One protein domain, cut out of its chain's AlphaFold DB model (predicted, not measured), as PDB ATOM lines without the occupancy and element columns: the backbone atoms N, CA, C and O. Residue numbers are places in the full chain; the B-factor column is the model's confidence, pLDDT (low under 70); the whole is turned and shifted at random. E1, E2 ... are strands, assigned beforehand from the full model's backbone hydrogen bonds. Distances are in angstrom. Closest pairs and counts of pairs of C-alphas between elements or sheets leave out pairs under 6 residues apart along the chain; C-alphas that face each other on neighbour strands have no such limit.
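What this domain is: This is residues 3 to 13 and 87 to 168 of the 402 residues of the protein "Uncharacterized conserved protein" of Ewingella americana (UniProt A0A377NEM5). With little regular structure, this rounded body is mostly loops, with a curled sheet, E1 E2 E3 E4, at one end and a small hairpin, E5 and E6, at its side. The printed part has 93 residues, no named helix and six named strands, E1 to E6 along the chain, all strand, both sheets antiparallel. It is compact, radius of gyration of the C-alphas 11.3 A, spans 29 by 25 by 22 A.

How they stand to each other: Look at E2, residues 87 to 93; within hydrogen-bond range of E1, residues 10 to 13, is N 11 to O 91, 3.0 A, and of E3, residues 114 to 117, N 92 to O 116, 3.2 A. E4, residues 121 to 124, completes the meander E2 E3 E4, successive antiparallel neighbours, with N 115 to O 123 at 2.8 A. E4 runs on into E5, residues 127 to 129, at 34 degrees; N 166 of E6, residues 165 to 167, is 2.8 A from O 128.

Where its parts are: Find E1 starting at C-alpha 10, (-37.316, 22.291, -11.918); E2 spans 16.0 A; E6 ends at C-alpha 167, (-44.168, 40.422, -14.039).

The domain as a whole: Residues 14 to 86 are cut out; C-alphas 13 and 87 are 5.5 A apart. Links E2 to E3 and E5 to E6 are long. No printed residue is under 70 in pLDDT.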
ATOM      1  N   GLU A   3     -36.641  28.338 -23.584       97.19
ATOM      2  CA  GLU A   3     -37.349  27.057 -23.498       97.19
ATOM      3  C   GLU A   3     -38.639  27.201 -22.687       97.19
ATOM      4  O   GLU A   3     -38.660  27.859 -21.644       97.19
ATOM      5  N   ALA A   4     -39.725  26.614 -23.186       97.06
ATOM      6  CA  ALA A   4     -41.024  26.674 -22.532       97.06
ATOM      7  C   ALA A   4     -41.031  25.857 -21.235       97.06
ATOM      8  O   ALA A   4     -40.579  24.710 -21.235       97.06
ATOM      9  N   ALA A   5     -41.592  26.417 -20.164       97.69
ATOM     10  CA  ALA A   5     -41.743  25.725 -18.890       97.69
ATOM     11  C   ALA A   5     -43.004  24.850 -18.876       97.69
ATOM     12  O   ALA A   5     -44.056  25.210 -19.418       97.69
ATOM     13  N   ARG A   6     -42.906  23.686 -18.236       98.00
ATOM     14  CA  ARG A   6     -43.967  22.681 -18.125       98.00
ATOM     15  C   ARG A   6     -44.059  22.160 -16.701       98.00
ATOM     16  O   ARG A   6     -43.114  22.248 -15.923       98.00
ATOM     17  N   VAL A   7     -45.184  21.537 -16.380       97.69
ATOM     18  CA  VAL A   7     -45.335  20.821 -15.108       97.69
ATOM     19  C   VAL A   7     -44.244  19.754 -14.956       97.69
ATOM     20  O   VAL A   7     -43.961  18.979 -15.873       97.69
ATOM     21  N   GLY A   8     -43.633  19.719 -13.779       94.81
ATOM     22  CA  GLY A   8     -42.514  18.858 -13.418       94.81
ATOM     23  C   GLY A   8     -41.142  19.374 -13.848       94.81
ATOM     24  O   GLY A   8     -40.168  18.665 -13.621       94.81
ATOM     25  N   ASP A   9     -41.050  20.551 -14.476       97.44
ATOM     26  CA  ASP A   9     -39.766  21.224 -14.671       97.44
ATOM     27  C   ASP A   9     -39.289  21.852 -13.340       97.44
ATOM     28  O   ASP A   9     -40.089  22.207 -12.463       97.44
ATOM     29  N   ASP A  10     -37.971  21.941 -13.174       97.00
ATOM     30  CA  ASP A  10     -37.316  22.291 -11.918       97.00
ATOM     31  C   ASP A  10     -37.279  23.804 -11.695       97.00
ATOM     32  O   ASP A  10     -37.065  24.583 -12.627       97.00
ATOM     33  N   ILE A  11     -37.413  24.213 -10.432       95.25
ATOM     34  CA  ILE A  11     -37.142  25.580  -9.979       95.25
ATOM     35  C   ILE A  11     -35.993  25.589  -8.975       95.25
ATOM     36  O   ILE A  11     -35.723  24.589  -8.298       95.25
ATOM     37  N   GLY A  12     -35.336  26.734  -8.844       92.31
ATOM     38  CA  GLY A  12     -34.261  26.902  -7.883       92.31
ATOM     39  C   GLY A  12     -34.120  28.313  -7.362       92.31
ATOM     40  O   GLY A  12     -34.580  29.257  -8.000       92.31
ATOM     41  N   HIS A  13     -33.432  28.425  -6.232       90.94
ATOM     42  CA  HIS A  13     -32.977  29.697  -5.684       90.94
ATOM     43  C   HIS A  13     -31.518  29.941  -6.044       90.94
ATOM     44  O   HIS A  13     -30.723  28.993  -6.148       90.94
ATOM     45  N   MET A  87     -27.324  28.454  -9.154       86.56
ATOM     46  CA  MET A  87     -28.670  28.073  -8.731       86.56
ATOM     47  C   MET A  87     -28.658  26.676  -8.116       86.56
ATOM     48  O   MET A  87     -28.029  25.761  -8.652       86.56
ATOM     49  N   THR A  88     -29.422  26.482  -7.045       90.06
ATOM     50  CA  THR A  88     -29.707  25.145  -6.507       90.06
ATOM     51  C   THR A  88     -31.157  24.792  -6.741       90.06
ATOM     52  O   THR A  88     -32.032  25.626  -6.543       90.06
ATOM     53  N   LYS A  89     -31.421  23.546  -7.142       94.00
ATOM     54  CA  LYS A  89     -32.787  23.040  -7.264       94.00
ATOM     55  C   LYS A  89     -33.463  23.051  -5.894       94.00
ATOM     56  O   LYS A  89     -32.928  22.487  -4.940       94.00
ATOM     57  N   LYS A  90     -34.649  23.650  -5.832       93.31
ATOM     58  CA  LYS A  90     -35.454  23.813  -4.612       93.31
ATOM     59  C   LYS A  90     -36.886  23.333  -4.762       93.31
ATOM     60  O   LYS A  90     -37.616  23.283  -3.786       93.31
ATOM     61  N   GLY A  91     -37.300  22.942  -5.959       94.00
ATOM     62  CA  GLY A  91     -38.684  22.557  -6.159       94.00
ATOM     63  C   GLY A  91     -39.005  22.178  -7.586       94.00
ATOM     64  O   GLY A  91     -38.115  22.075  -8.437       94.00
ATOM     65  N   THR A  92     -40.296  21.998  -7.835       96.50
ATOM     66  CA  THR A  92     -40.823  21.712  -9.170       96.50
ATOM     67  C   THR A  92     -42.135  22.443  -9.414       96.50
ATOM     68  O   THR A  92     -42.867  22.800  -8.489       96.50
ATOM     69  N   LEU A  93     -42.431  22.660 -10.690       96.50
ATOM     70  CA  LEU A  93     -43.696  23.209 -11.162       96.50
ATOM     71  C   LEU A  93     -44.798  22.155 -11.033       96.50
ATOM     72  O   LEU A  93     -44.681  21.081 -11.617       96.50
ATOM     73  N   ILE A  94     -45.874  22.445 -10.299       96.69
ATOM     74  CA  ILE A  94     -46.888  21.431  -9.953       96.69
ATOM     75  C   ILE A  94     -48.202  21.582 -10.721       96.69
ATOM     76  O   ILE A  94     -48.893  20.587 -10.931       96.69
ATOM     77  N   THR A  95     -48.550  22.786 -11.187       97.19
ATOM     78  CA  THR A  95     -49.757  22.999 -12.003       97.19
ATOM     79  C   THR A  95     -49.472  23.810 -13.265       97.19
ATOM     80  O   THR A  95     -48.519  24.585 -13.350       97.19
ATOM     81  N   GLY A  96     -50.305  23.611 -14.282       95.81
ATOM     82  CA  GLY A  96     -50.195  24.248 -15.590       95.81
ATOM     83  C   GLY A  96     -51.563  24.425 -16.232       95.81
ATOM     84  O   GLY A  96     -52.599  24.236 -15.595       95.81
ATOM     85  N   SER A  97     -51.553  24.780 -17.507       97.25
ATOM     86  CA  SER A  97     -52.736  24.892 -18.343       97.25
ATOM     87  C   SER A  97     -53.518  23.566 -18.393       97.25
ATOM     88  O   SER A  97     -52.911  22.507 -18.553       97.25
ATOM     89  N   PRO A  98     -54.856  23.592 -18.270       95.25
ATOM     90  CA  PRO A  98     -55.684  22.387 -18.335       95.25
ATOM     91  C   PRO A  98     -55.784  21.768 -19.741       95.25
ATOM     92  O   PRO A  98     -56.173  20.608 -19.860       95.25
ATOM     93  N   ASP A  99     -55.477  22.525 -20.794       96.44
ATOM     94  CA  ASP A  99     -55.767  22.177 -22.191       96.44
ATOM     95  C   ASP A  99     -54.597  22.416 -23.161       96.44
ATOM     96  O   ASP A  99     -54.593  21.859 -24.261       96.44
ATOM     97  N   VAL A 100     -53.569  23.173 -22.766       97.69
ATOM     98  CA  VAL A 100     -52.352  23.372 -23.562       97.69
ATOM     99  C   VAL A 100     -51.202  22.561 -22.979       97.69
ATOM    100  O   VAL A 100     -50.746  22.785 -21.856       97.69
ATOM    101  N   PHE A 101     -50.688  21.637 -23.788       97.56
ATOM    102  CA  PHE A 101     -49.606  20.730 -23.418       97.56
ATOM    103  C   PHE A 101     -48.374  20.979 -24.285       97.56
ATOM    104  O   PHE A 101     -48.469  21.129 -25.502       97.56
ATOM    105  N   ILE A 102     -47.198  20.958 -23.666       97.25
ATOM    106  CA  ILE A 102     -45.897  21.050 -24.328       97.25
ATOM    107  C   ILE A 102     -45.139  19.766 -23.995       97.25
ATOM    108  O   ILE A 102     -44.976  19.408 -22.830       97.25
ATOM    109  N   ASN A 103     -44.733  19.021 -25.024       95.94
ATOM    110  CA  ASN A 103     -44.173  17.665 -24.902       95.94
ATOM    111  C   ASN A 103     -45.007  16.724 -24.006       95.94
ATOM    112  O   ASN A 103     -44.462  15.986 -23.187       95.94
ATOM    113  N   GLY A 104     -46.337  16.782 -24.127       95.31
ATOM    114  CA  GLY A 104     -47.257  15.933 -23.362       95.31
ATOM    115  C   GLY A 104     -47.427  16.315 -21.886       95.31
ATOM    116  O   GLY A 104     -48.141  15.621 -21.168       95.31
ATOM    117  N   LYS A 105     -46.812  17.411 -21.425       97.56
ATOM    118  CA  LYS A 105     -46.963  17.947 -20.066       97.56
ATOM    119  C   LYS A 105     -47.724  19.278 -20.102       97.56
ATOM    120  O   LYS A 105     -47.508  20.041 -21.043       97.56
ATOM    121  N   PRO A 106     -48.575  19.592 -19.111       98.12
ATOM    122  CA  PRO A 106     -49.253  20.885 -19.042       98.12
ATOM    123  C   PRO A 106     -48.268  22.060 -19.129       98.12
ATOM    124  O   PRO A 106     -47.249  22.068 -18.431       98.12
ATOM    125  N   ALA A 107     -48.562  23.039 -19.984       97.88
ATOM    126  CA  ALA A 107     -47.755  24.246 -20.138       97.88
ATOM    127  C   ALA A 107     -47.921  25.168 -18.925       97.88
ATOM    128  O   ALA A 107     -49.035  25.359 -18.444       97.88
ATOM    129  N   VAL A 108     -46.839  25.756 -18.429       98.19
ATOM    130  CA  VAL A 108     -46.894  26.626 -17.246       98.19
ATOM    131  C   VAL A 108     -47.260  28.052 -17.650       98.19
ATOM    132  O   VAL A 108     -46.775  28.574 -18.657       98.19
ATOM    133  N   ILE A 109     -48.118  28.679 -16.846       97.62
ATOM    134  CA  ILE A 109     -48.611  30.039 -17.056       97.62
ATOM    135  C   ILE A 109     -48.405  30.888 -15.807       97.62
ATOM    136  O   ILE A 109     -48.646  30.440 -14.685       97.62
ATOM    137  N   ALA A 110     -47.999  32.138 -16.001       95.62
ATOM    138  CA  ALA A 110     -47.892  33.102 -14.918       95.62
ATOM    139  C   ALA A 110     -49.253  33.302 -14.225       95.62
ATOM    140  O   ALA A 110     -50.308  33.069 -14.819       95.62
ATOM    141  N   THR A 111     -49.231  33.741 -12.967       92.88
ATOM    142  CA  THR A 111     -50.388  33.956 -12.080       92.88
ATOM    143  C   THR A 111     -51.081  32.680 -11.586       92.88
ATOM    144  O   THR A 111     -51.301  32.540 -10.386       92.88
ATOM    145  N   ASN A 112     -51.412  31.737 -12.472       94.00
ATOM    146  CA  ASN A 112     -52.260  30.587 -12.122       94.00
ATOM    147  C   ASN A 112     -51.494  29.285 -11.859       94.00
ATOM    148  O   ASN A 112     -52.014  28.405 -11.168       94.00
ATOM    149  N   SER A 113     -50.289  29.124 -12.411       97.12
ATOM    150  CA  SER A 113     -49.470  27.948 -12.117       97.12
ATOM    151  C   SER A 113     -48.859  28.035 -10.725       97.12
ATOM    152  O   SER A 113     -48.295  29.057 -10.335       97.12
ATOM    153  N   MET A 114     -48.933  26.921 -10.009       96.88
ATOM    154  CA  MET A 114     -48.378  26.732  -8.682       96.88
ATOM    155  C   MET A 114     -47.029  26.019  -8.771       96.88
ATOM    156  O   MET A 114     -46.781  25.191  -9.657       96.88
ATOM    157  N   VAL A 115     -46.186  26.317  -7.795       94.88
ATOM    158  CA  VAL A 115     -44.864  25.743  -7.569       94.88
ATOM    159  C   VAL A 115     -44.810  25.205  -6.150       94.88
ATOM    160  O   VAL A 115     -45.313  25.842  -5.227       94.88
ATOM    161  N   ASP A 116     -44.186  24.044  -5.982       94.00
ATOM    162  CA  ASP A 116     -43.810  23.536  -4.666       94.00
ATOM    163  C   ASP A 116     -42.329  23.841  -4.431       94.00
ATOM    164  O   ASP A 116     -41.470  23.284  -5.122       94.00
ATOM    165  N   CYS A 117     -42.040  24.778  -3.524       92.44
ATOM    166  CA  CYS A 117     -40.691  25.184  -3.142       92.44
ATOM    167  C   CYS A 117     -40.346  24.627  -1.755       92.44
ATOM    168  O   CYS A 117     -41.097  24.801  -0.799       92.44
ATOM    169  N   SER A 118     -39.176  24.007  -1.614       92.50
ATOM    170  CA  SER A 118     -38.707  23.443  -0.346       92.50
ATOM    171  C   SER A 118     -38.425  24.496   0.721       92.50
ATOM    172  O   SER A 118     -38.479  24.177   1.905       92.50
ATOM    173  N   ASP A 119     -38.081  25.716   0.305       86.88
ATOM    174  CA  ASP A 119     -37.660  26.786   1.210       86.88
ATOM    175  C   ASP A 119     -38.870  27.619   1.683       86.88
ATOM    176  O   ASP A 119     -38.977  27.911   2.872       86.88
ATOM    177  N   ASP A 120     -39.824  27.910   0.785       87.31
ATOM    178  CA  ASP A 120     -40.955  28.824   1.040       87.31
ATOM    179  C   ASP A 120     -42.347  28.189   0.852       87.31
ATOM    180  O   ASP A 120     -43.370  28.882   0.855       87.31
ATOM    181  N   GLY A 121     -42.417  26.870   0.662       90.50
ATOM    182  CA  GLY A 121     -43.664  26.130   0.476       90.50
ATOM    183  C   GLY A 121     -44.340  26.387  -0.874       90.50
ATOM    184  O   GLY A 121     -43.690  26.548  -1.908       90.50
ATOM    185  N   SER A 122     -45.677  26.393  -0.877       92.94
ATOM    186  CA  SER A 122     -46.460  26.553  -2.104       92.94
ATOM    187  C   SER A 122     -46.479  28.007  -2.572       92.94
ATOM    188  O   SER A 122     -46.917  28.900  -1.849       92.94
ATOM    189  N   GLN A 123     -46.014  28.229  -3.797       94.88
ATOM    190  CA  GLN A 123     -45.820  29.542  -4.411       94.88
ATOM    191  C   GLN A 123     -46.481  29.595  -5.790       94.88
ATOM    192  O   GLN A 123     -46.913  28.572  -6.322       94.88
ATOM    193  N   GLN A 124     -46.561  30.783  -6.384       95.94
ATOM    194  CA  GLN A 124     -47.129  30.985  -7.718       95.94
ATOM    195  C   GLN A 124     -46.066  31.428  -8.714       95.94
ATOM    196  O   GLN A 124     -45.063  32.041  -8.352       95.94
ATOM    197  N   MET A 125     -46.301  31.153  -9.993       96.88
ATOM    198  CA  MET A 125     -45.523  31.775 -11.056       96.88
ATOM    199  C   MET A 125     -45.842  33.266 -11.128       96.88
ATOM    200  O   MET A 125     -46.995  33.645 -11.320       96.88
ATOM    201  N   ALA A 126     -44.825  34.112 -11.000       95.94
ATOM    202  CA  ALA A 126     -44.988  35.559 -11.011       95.94
ATOM    203  C   ALA A 126     -44.643  36.182 -12.366       95.94
ATOM    204  O   ALA A 126     -45.176  37.241 -12.688       95.94
ATOM    205  N   GLU A 127     -43.821  35.524 -13.182       97.25
ATOM    206  CA  GLU A 127     -43.400  36.008 -14.501       97.25
ATOM    207  C   GLU A 127     -43.747  35.054 -15.649       97.25
ATOM    208  O   GLU A 127     -43.856  33.832 -15.497       97.25
ATOM    209  N   GLY A 128     -43.886  35.646 -16.834       96.81
ATOM    210  CA  GLY A 128     -44.007  34.936 -18.101       96.81
ATOM    211  C   GLY A 128     -43.705  35.841 -19.293       96.81
ATOM    212  O   GLY A 128     -43.178  36.943 -19.155       96.81
ATOM    213  N   SER A 129     -44.045  35.384 -20.493       97.38
ATOM    214  CA  SER A 129     -43.836  36.127 -21.736       97.38
ATOM    215  C   SER A 129     -44.784  37.319 -21.895       97.38
ATOM    216  O   SER A 129     -45.998  37.162 -21.891       97.38
ATOM    217  N   SER A 130     -44.230  38.487 -22.221       96.56
ATOM    218  CA  SER A 130     -44.994  39.669 -22.665       96.56
ATOM    219  C   SER A 130     -45.715  39.518 -24.013       96.56
ATOM    220  O   SER A 130     -46.480  40.397 -24.410       96.56
ATOM    221  N   ARG A 131     -45.436  38.454 -24.778       96.12
ATOM    222  CA  ARG A 131     -45.903  38.311 -26.172       96.12
ATOM    223  C   ARG A 131     -46.673  37.031 -26.446       96.12
ATOM    224  O   ARG A 131     -47.383  36.969 -27.446       96.12
ATOM    225  N   VAL A 132     -46.495  36.005 -25.624       97.44
ATOM    226  CA  VAL A 132     -47.106  34.693 -25.827       97.44
ATOM    227  C   VAL A 132     -47.949  34.365 -24.617       97.44
ATOM    228  O   VAL A 132     -47.445  34.283 -23.499       97.44
ATOM    229  N   PHE A 133     -49.231  34.154 -24.873       97.38
ATOM    230  CA  PHE A 133     -50.227  33.909 -23.849       97.38
ATOM    231  C   PHE A 133     -50.807  32.514 -24.042       97.38
ATOM    232  O   PHE A 133     -51.101  32.104 -25.165       97.38
ATOM    233  N   ILE A 134     -50.984  31.799 -22.941       96.81
ATOM    234  CA  ILE A 134     -51.683  30.522 -22.873       96.81
ATOM    235  C   ILE A 134     -52.871  30.750 -21.946       96.81
ATOM    236  O   ILE A 134     -52.710  31.210 -20.818       96.81
ATOM    237  N   ASN A 135     -54.077  30.492 -22.447       94.88
ATOM    238  CA  ASN A 135     -55.331  30.731 -21.724       94.88
ATOM    239  C   ASN A 135     -55.479  32.173 -21.211       94.88
ATOM    240  O   ASN A 135     -55.997  32.416 -20.126       94.88
ATOM    241  N   GLY A 136     -54.993  33.135 -22.002       95.19
ATOM    242  CA  GLY A 136     -55.032  34.562 -21.674       95.19
ATOM    243  C   GLY A 136     -53.978  35.027 -20.665       95.19
ATOM    244  O   GLY A 136     -53.927  36.217 -20.376       95.19
ATOM    245  N   LEU A 137     -53.119  34.134 -20.164       97.19
ATOM    246  CA  LEU A 137     -52.060  34.455 -19.206       97.19
ATOM    247  C   LEU A 137     -50.667  34.298 -19.835       97.19
ATOM    248  O   LEU A 137     -50.495  33.444 -20.707       97.19
ATOM    249  N   PRO A 138     -49.666  35.100 -19.427       98.00
ATOM    250  CA  PRO A 138     -48.299  34.992 -19.937       98.00
ATOM    251  C   PRO A 138     -47.728  33.579 -19.800       98.00
ATOM    252  O   PRO A 138     -47.756  32.990 -18.721       98.00
ATOM    253  N   ALA A 139     -47.183  33.032 -20.886       97.81
ATOM    254  CA  ALA A 139     -46.568  31.708 -20.871       97.81
ATOM    255  C   ALA A 139     -45.181  31.750 -20.213       97.81
ATOM    256  O   ALA A 139     -44.346  32.580 -20.585       97.81
ATOM    257  N   THR A 140     -44.928  30.851 -19.265       97.88
ATOM    258  CA  THR A 140     -43.686  30.799 -18.481       97.88
ATOM    259  C   THR A 140     -42.582  30.023 -19.202       97.88
ATOM    260  O   THR A 140     -42.831  29.087 -19.969       97.88
ATOM    261  N   ARG A 141     -41.331  30.418 -18.963       97.56
ATOM    262  CA  ARG A 141     -40.117  29.898 -19.603       97.56
ATOM    263  C   ARG A 141     -38.998  29.713 -18.587       97.56
ATOM    264  O   ARG A 141     -39.085  30.205 -17.466       97.56
ATOM    265  N   ILE A 142     -37.910  29.073 -19.015       95.44
ATOM    266  CA  ILE A 142     -36.647  29.100 -18.264       95.44
ATOM    267  C   ILE A 142     -36.254  30.549 -17.947       95.44
ATOM    268  O   ILE A 142     -36.242  31.405 -18.834       95.44
ATOM    269  N   GLY A 143     -35.889  30.785 -16.687       91.75
ATOM    270  CA  GLY A 143     -35.440  32.074 -16.168       91.75
ATOM    271  C   GLY A 143     -36.541  32.976 -15.602       91.75
ATOM    272  O   GLY A 143     -36.199  33.874 -14.834       91.75
ATOM    273  N   ASP A 144     -37.816  32.727 -15.922       96.19
ATOM    274  CA  ASP A 144     -38.947  33.463 -15.340       96.19
ATOM    275  C   ASP A 144     -39.110  33.084 -13.844       96.19
ATOM    276  O   ASP A 144     -38.822  31.949 -13.438       96.19
ATOM    277  N   GLN A 145     -39.537  34.043 -13.015       94.94
ATOM    278  CA  GLN A 145     -39.557  33.938 -11.550       94.94
ATOM    279  C   GLN A 145     -40.908  33.543 -10.934       94.94
ATOM    280  O   GLN A 145     -41.984  33.886 -11.433       94.94
ATOM    281  N   THR A 146     -40.840  32.877  -9.782       95.25
ATOM    282  CA  THR A 146     -41.957  32.635  -8.859       95.25
ATOM    283  C   THR A 146     -42.136  33.797  -7.876       95.25
ATOM    284  O   THR A 146     -41.285  34.677  -7.761       95.25
ATOM    285  N   THR A 147     -43.226  33.792  -7.107       93.88
ATOM    286  CA  THR A 147     -43.502  34.786  -6.055       93.88
ATOM    287  C   THR A 147     -42.452  34.814  -4.940       93.88
ATOM    288  O   THR A 147     -42.234  35.872  -4.352       93.88
ATOM    289  N   CYS A 148     -41.756  33.701  -4.676       89.38
ATOM    290  CA  CYS A 148     -40.639  33.653  -3.723       89.38
ATOM    291  C   CYS A 148     -39.278  34.040  -4.331       89.38
ATOM    292  O   CYS A 148     -38.273  34.010  -3.631       89.38
ATOM    293  N   GLY A 149     -39.219  34.383  -5.623       88.31
ATOM    294  CA  GLY A 149     -37.976  34.764  -6.306       88.31
ATOM    295  C   GLY A 149     -37.182  33.597  -6.903       88.31
ATOM    296  O   GLY A 149     -36.177  33.835  -7.570       88.31
ATOM    297  N   ALA A 150     -37.646  32.351  -6.741       91.44
ATOM    298  CA  ALA A 150     -37.049  31.200  -7.415       91.44
ATOM    299  C   ALA A 150     -37.230  31.303  -8.937       91.44
ATOM    300  O   ALA A 150     -38.252  31.793  -9.419       91.44
ATOM    301  N   LYS A 151     -36.272  30.788  -9.710       94.81
ATOM    302  CA  LYS A 151     -36.317  30.778 -11.181       94.81
ATOM    303  C   LYS A 151     -36.542  29.383 -11.729       94.81
ATOM    304  O   LYS A 151     -36.019  28.408 -11.187       94.81
ATOM    305  N   VAL A 152     -37.249  29.299 -12.853       95.81
ATOM    306  CA  VAL A 152     -37.361  28.058 -13.634       95.81
ATOM    307  C   VAL A 152     -35.998  27.699 -14.232       95.81
ATOM    308  O   VAL A 152     -35.400  28.499 -14.951       95.81
ATOM    309  N   MET A 153     -35.512  26.493 -13.940       94.38
ATOM    310  CA  MET A 153     -34.176  26.009 -14.305       94.38
ATOM    311  C   MET A 153     -34.171  25.091 -15.528       94.38
ATOM    312  O   MET A 153     -33.169  25.029 -16.236       94.38
ATOM    313  N   THR A 154     -35.263  24.366 -15.775       95.56
ATOM    314  CA  THR A 154     -35.382  23.426 -16.900       95.56
ATOM    315  C   THR A 154     -36.631  23.711 -17.722       95.56
ATOM    316  O   THR A 154     -37.574  24.331 -17.240       95.56
ATOM    317  N   GLY A 155     -36.653  23.244 -18.965       95.31
ATOM    318  CA  GLY A 155     -37.748  23.505 -19.887       95.31
ATOM    319  C   GLY A 155     -37.845  22.457 -20.987       95.31
ATOM    320  O   GLY A 155     -37.265  21.368 -20.932       95.31
ATOM    321  N   SER A 156     -38.649  22.773 -21.993       96.56
ATOM    322  CA  SER A 156     -38.784  21.986 -23.212       96.56
ATOM    323  C   SER A 156     -37.518  22.024 -24.073       96.56
ATOM    324  O   SER A 156     -36.997  23.093 -24.376       96.56
ATOM    325  N   GLY A 157     -37.072  20.857 -24.551       94.00
ATOM    326  CA  GLY A 157     -35.896  20.753 -25.424       94.00
ATOM    327  C   GLY A 157     -36.121  21.227 -26.867       94.00
ATOM    328  O   GLY A 157     -35.154  21.430 -27.599       94.00
ATOM    329  N   ASP A 158     -37.372  21.403 -27.296       95.31
ATOM    330  CA  ASP A 158     -37.736  21.722 -28.683       95.31
ATOM    331  C   ASP A 158     -38.763  22.860 -28.825       95.31
ATOM    332  O   ASP A 158     -38.849  23.465 -29.896       95.31
ATOM    333  N   VAL A 159     -39.484  23.230 -27.762       96.94
ATOM    334  CA  VAL A 159     -40.433  24.351 -27.769       96.94
ATOM    335  C   VAL A 159     -39.831  25.573 -27.089       96.94
ATOM    336  O   VAL A 159     -39.468  25.554 -25.912       96.94
ATOM    337  N   ARG A 160     -39.769  26.681 -27.835       96.62
ATOM    338  CA  ARG A 160     -39.251  27.966 -27.357       96.62
ATOM    339  C   ARG A 160     -40.299  29.065 -27.461       96.62
ATOM    340  O   ARG A 160     -40.990  29.180 -28.467       96.62
ATOM    341  N   ILE A 161     -40.354  29.921 -26.448       96.69
ATOM    342  CA  ILE A 161     -41.294  31.035 -26.334       96.69
ATOM    343  C   ILE A 161     -40.516  32.362 -26.338       96.69
ATOM    344  O   ILE A 161     -39.480  32.522 -25.684       96.69
ATOM    345  N   GLY A 162     -40.983  33.318 -27.144       92.44
ATOM    346  CA  GLY A 162     -40.399  34.658 -27.279       92.44
ATOM    347  C   GLY A 162     -40.914  35.666 -26.248       92.44
ATOM    348  O   GLY A 162     -41.607  35.291 -25.308       92.44
ATOM    349  N   GLY A 163     -40.586  36.945 -26.441       92.12
ATOM    350  CA  GLY A 163     -41.010  38.059 -25.577       92.12
ATOM    351  C   GLY A 163     -40.042  38.377 -24.442       92.12
ATOM    352  O   GLY A 163     -39.216  37.546 -24.073       92.12
ATOM    353  N   ASP A 164     -40.147  39.581 -23.901       93.62
ATOM    354  CA  ASP A 164     -39.444  39.971 -22.678       93.62
ATOM    355  C   ASP A 164     -40.204  39.448 -21.447       93.62
ATOM    356  O   ASP A 164     -41.416  39.207 -21.565       93.62
ATOM    357  N   PRO A 165     -39.532  39.229 -20.301       93.44
ATOM    358  CA  PRO A 165     -40.200  38.875 -19.052       93.44
ATOM    359  C   PRO A 165     -41.220  39.944 -18.648       93.44
ATOM    360  O   PRO A 165     -40.919  41.137 -18.641       93.44
ATOM    361  N   GLN A 166     -42.433  39.511 -18.320       94.94
ATOM    362  CA  GLN A 166     -43.499  40.347 -17.785       94.94
ATOM    363  C   GLN A 166     -43.886  39.835 -16.402       94.94
ATOM    364  O   GLN A 166     -44.368  38.709 -16.262       94.94
ATOM    365  N   GLN A 167     -43.724  40.692 -15.398       95.88
ATOM    366  CA  GLN A 167     -44.168  40.422 -14.039       95.88
ATOM    367  C   GLN A 167     -45.687  40.617 -13.924       95.88
ATOM    368  O   GLN A 167     -46.235  41.646 -14.319       95.88
ATOM    369  N   THR A 168     -46.362  39.614 -13.374       93.50
ATOM    370  CA  THR A 168     -47.819  39.555 -13.165       93.50
ATOM    371  C   THR A 168     -48.207  39.518 -11.689       93.50
ATOM    372  O   THR A 168     -49.298  39.959 -11.339       93.50
TER     373      THR A 168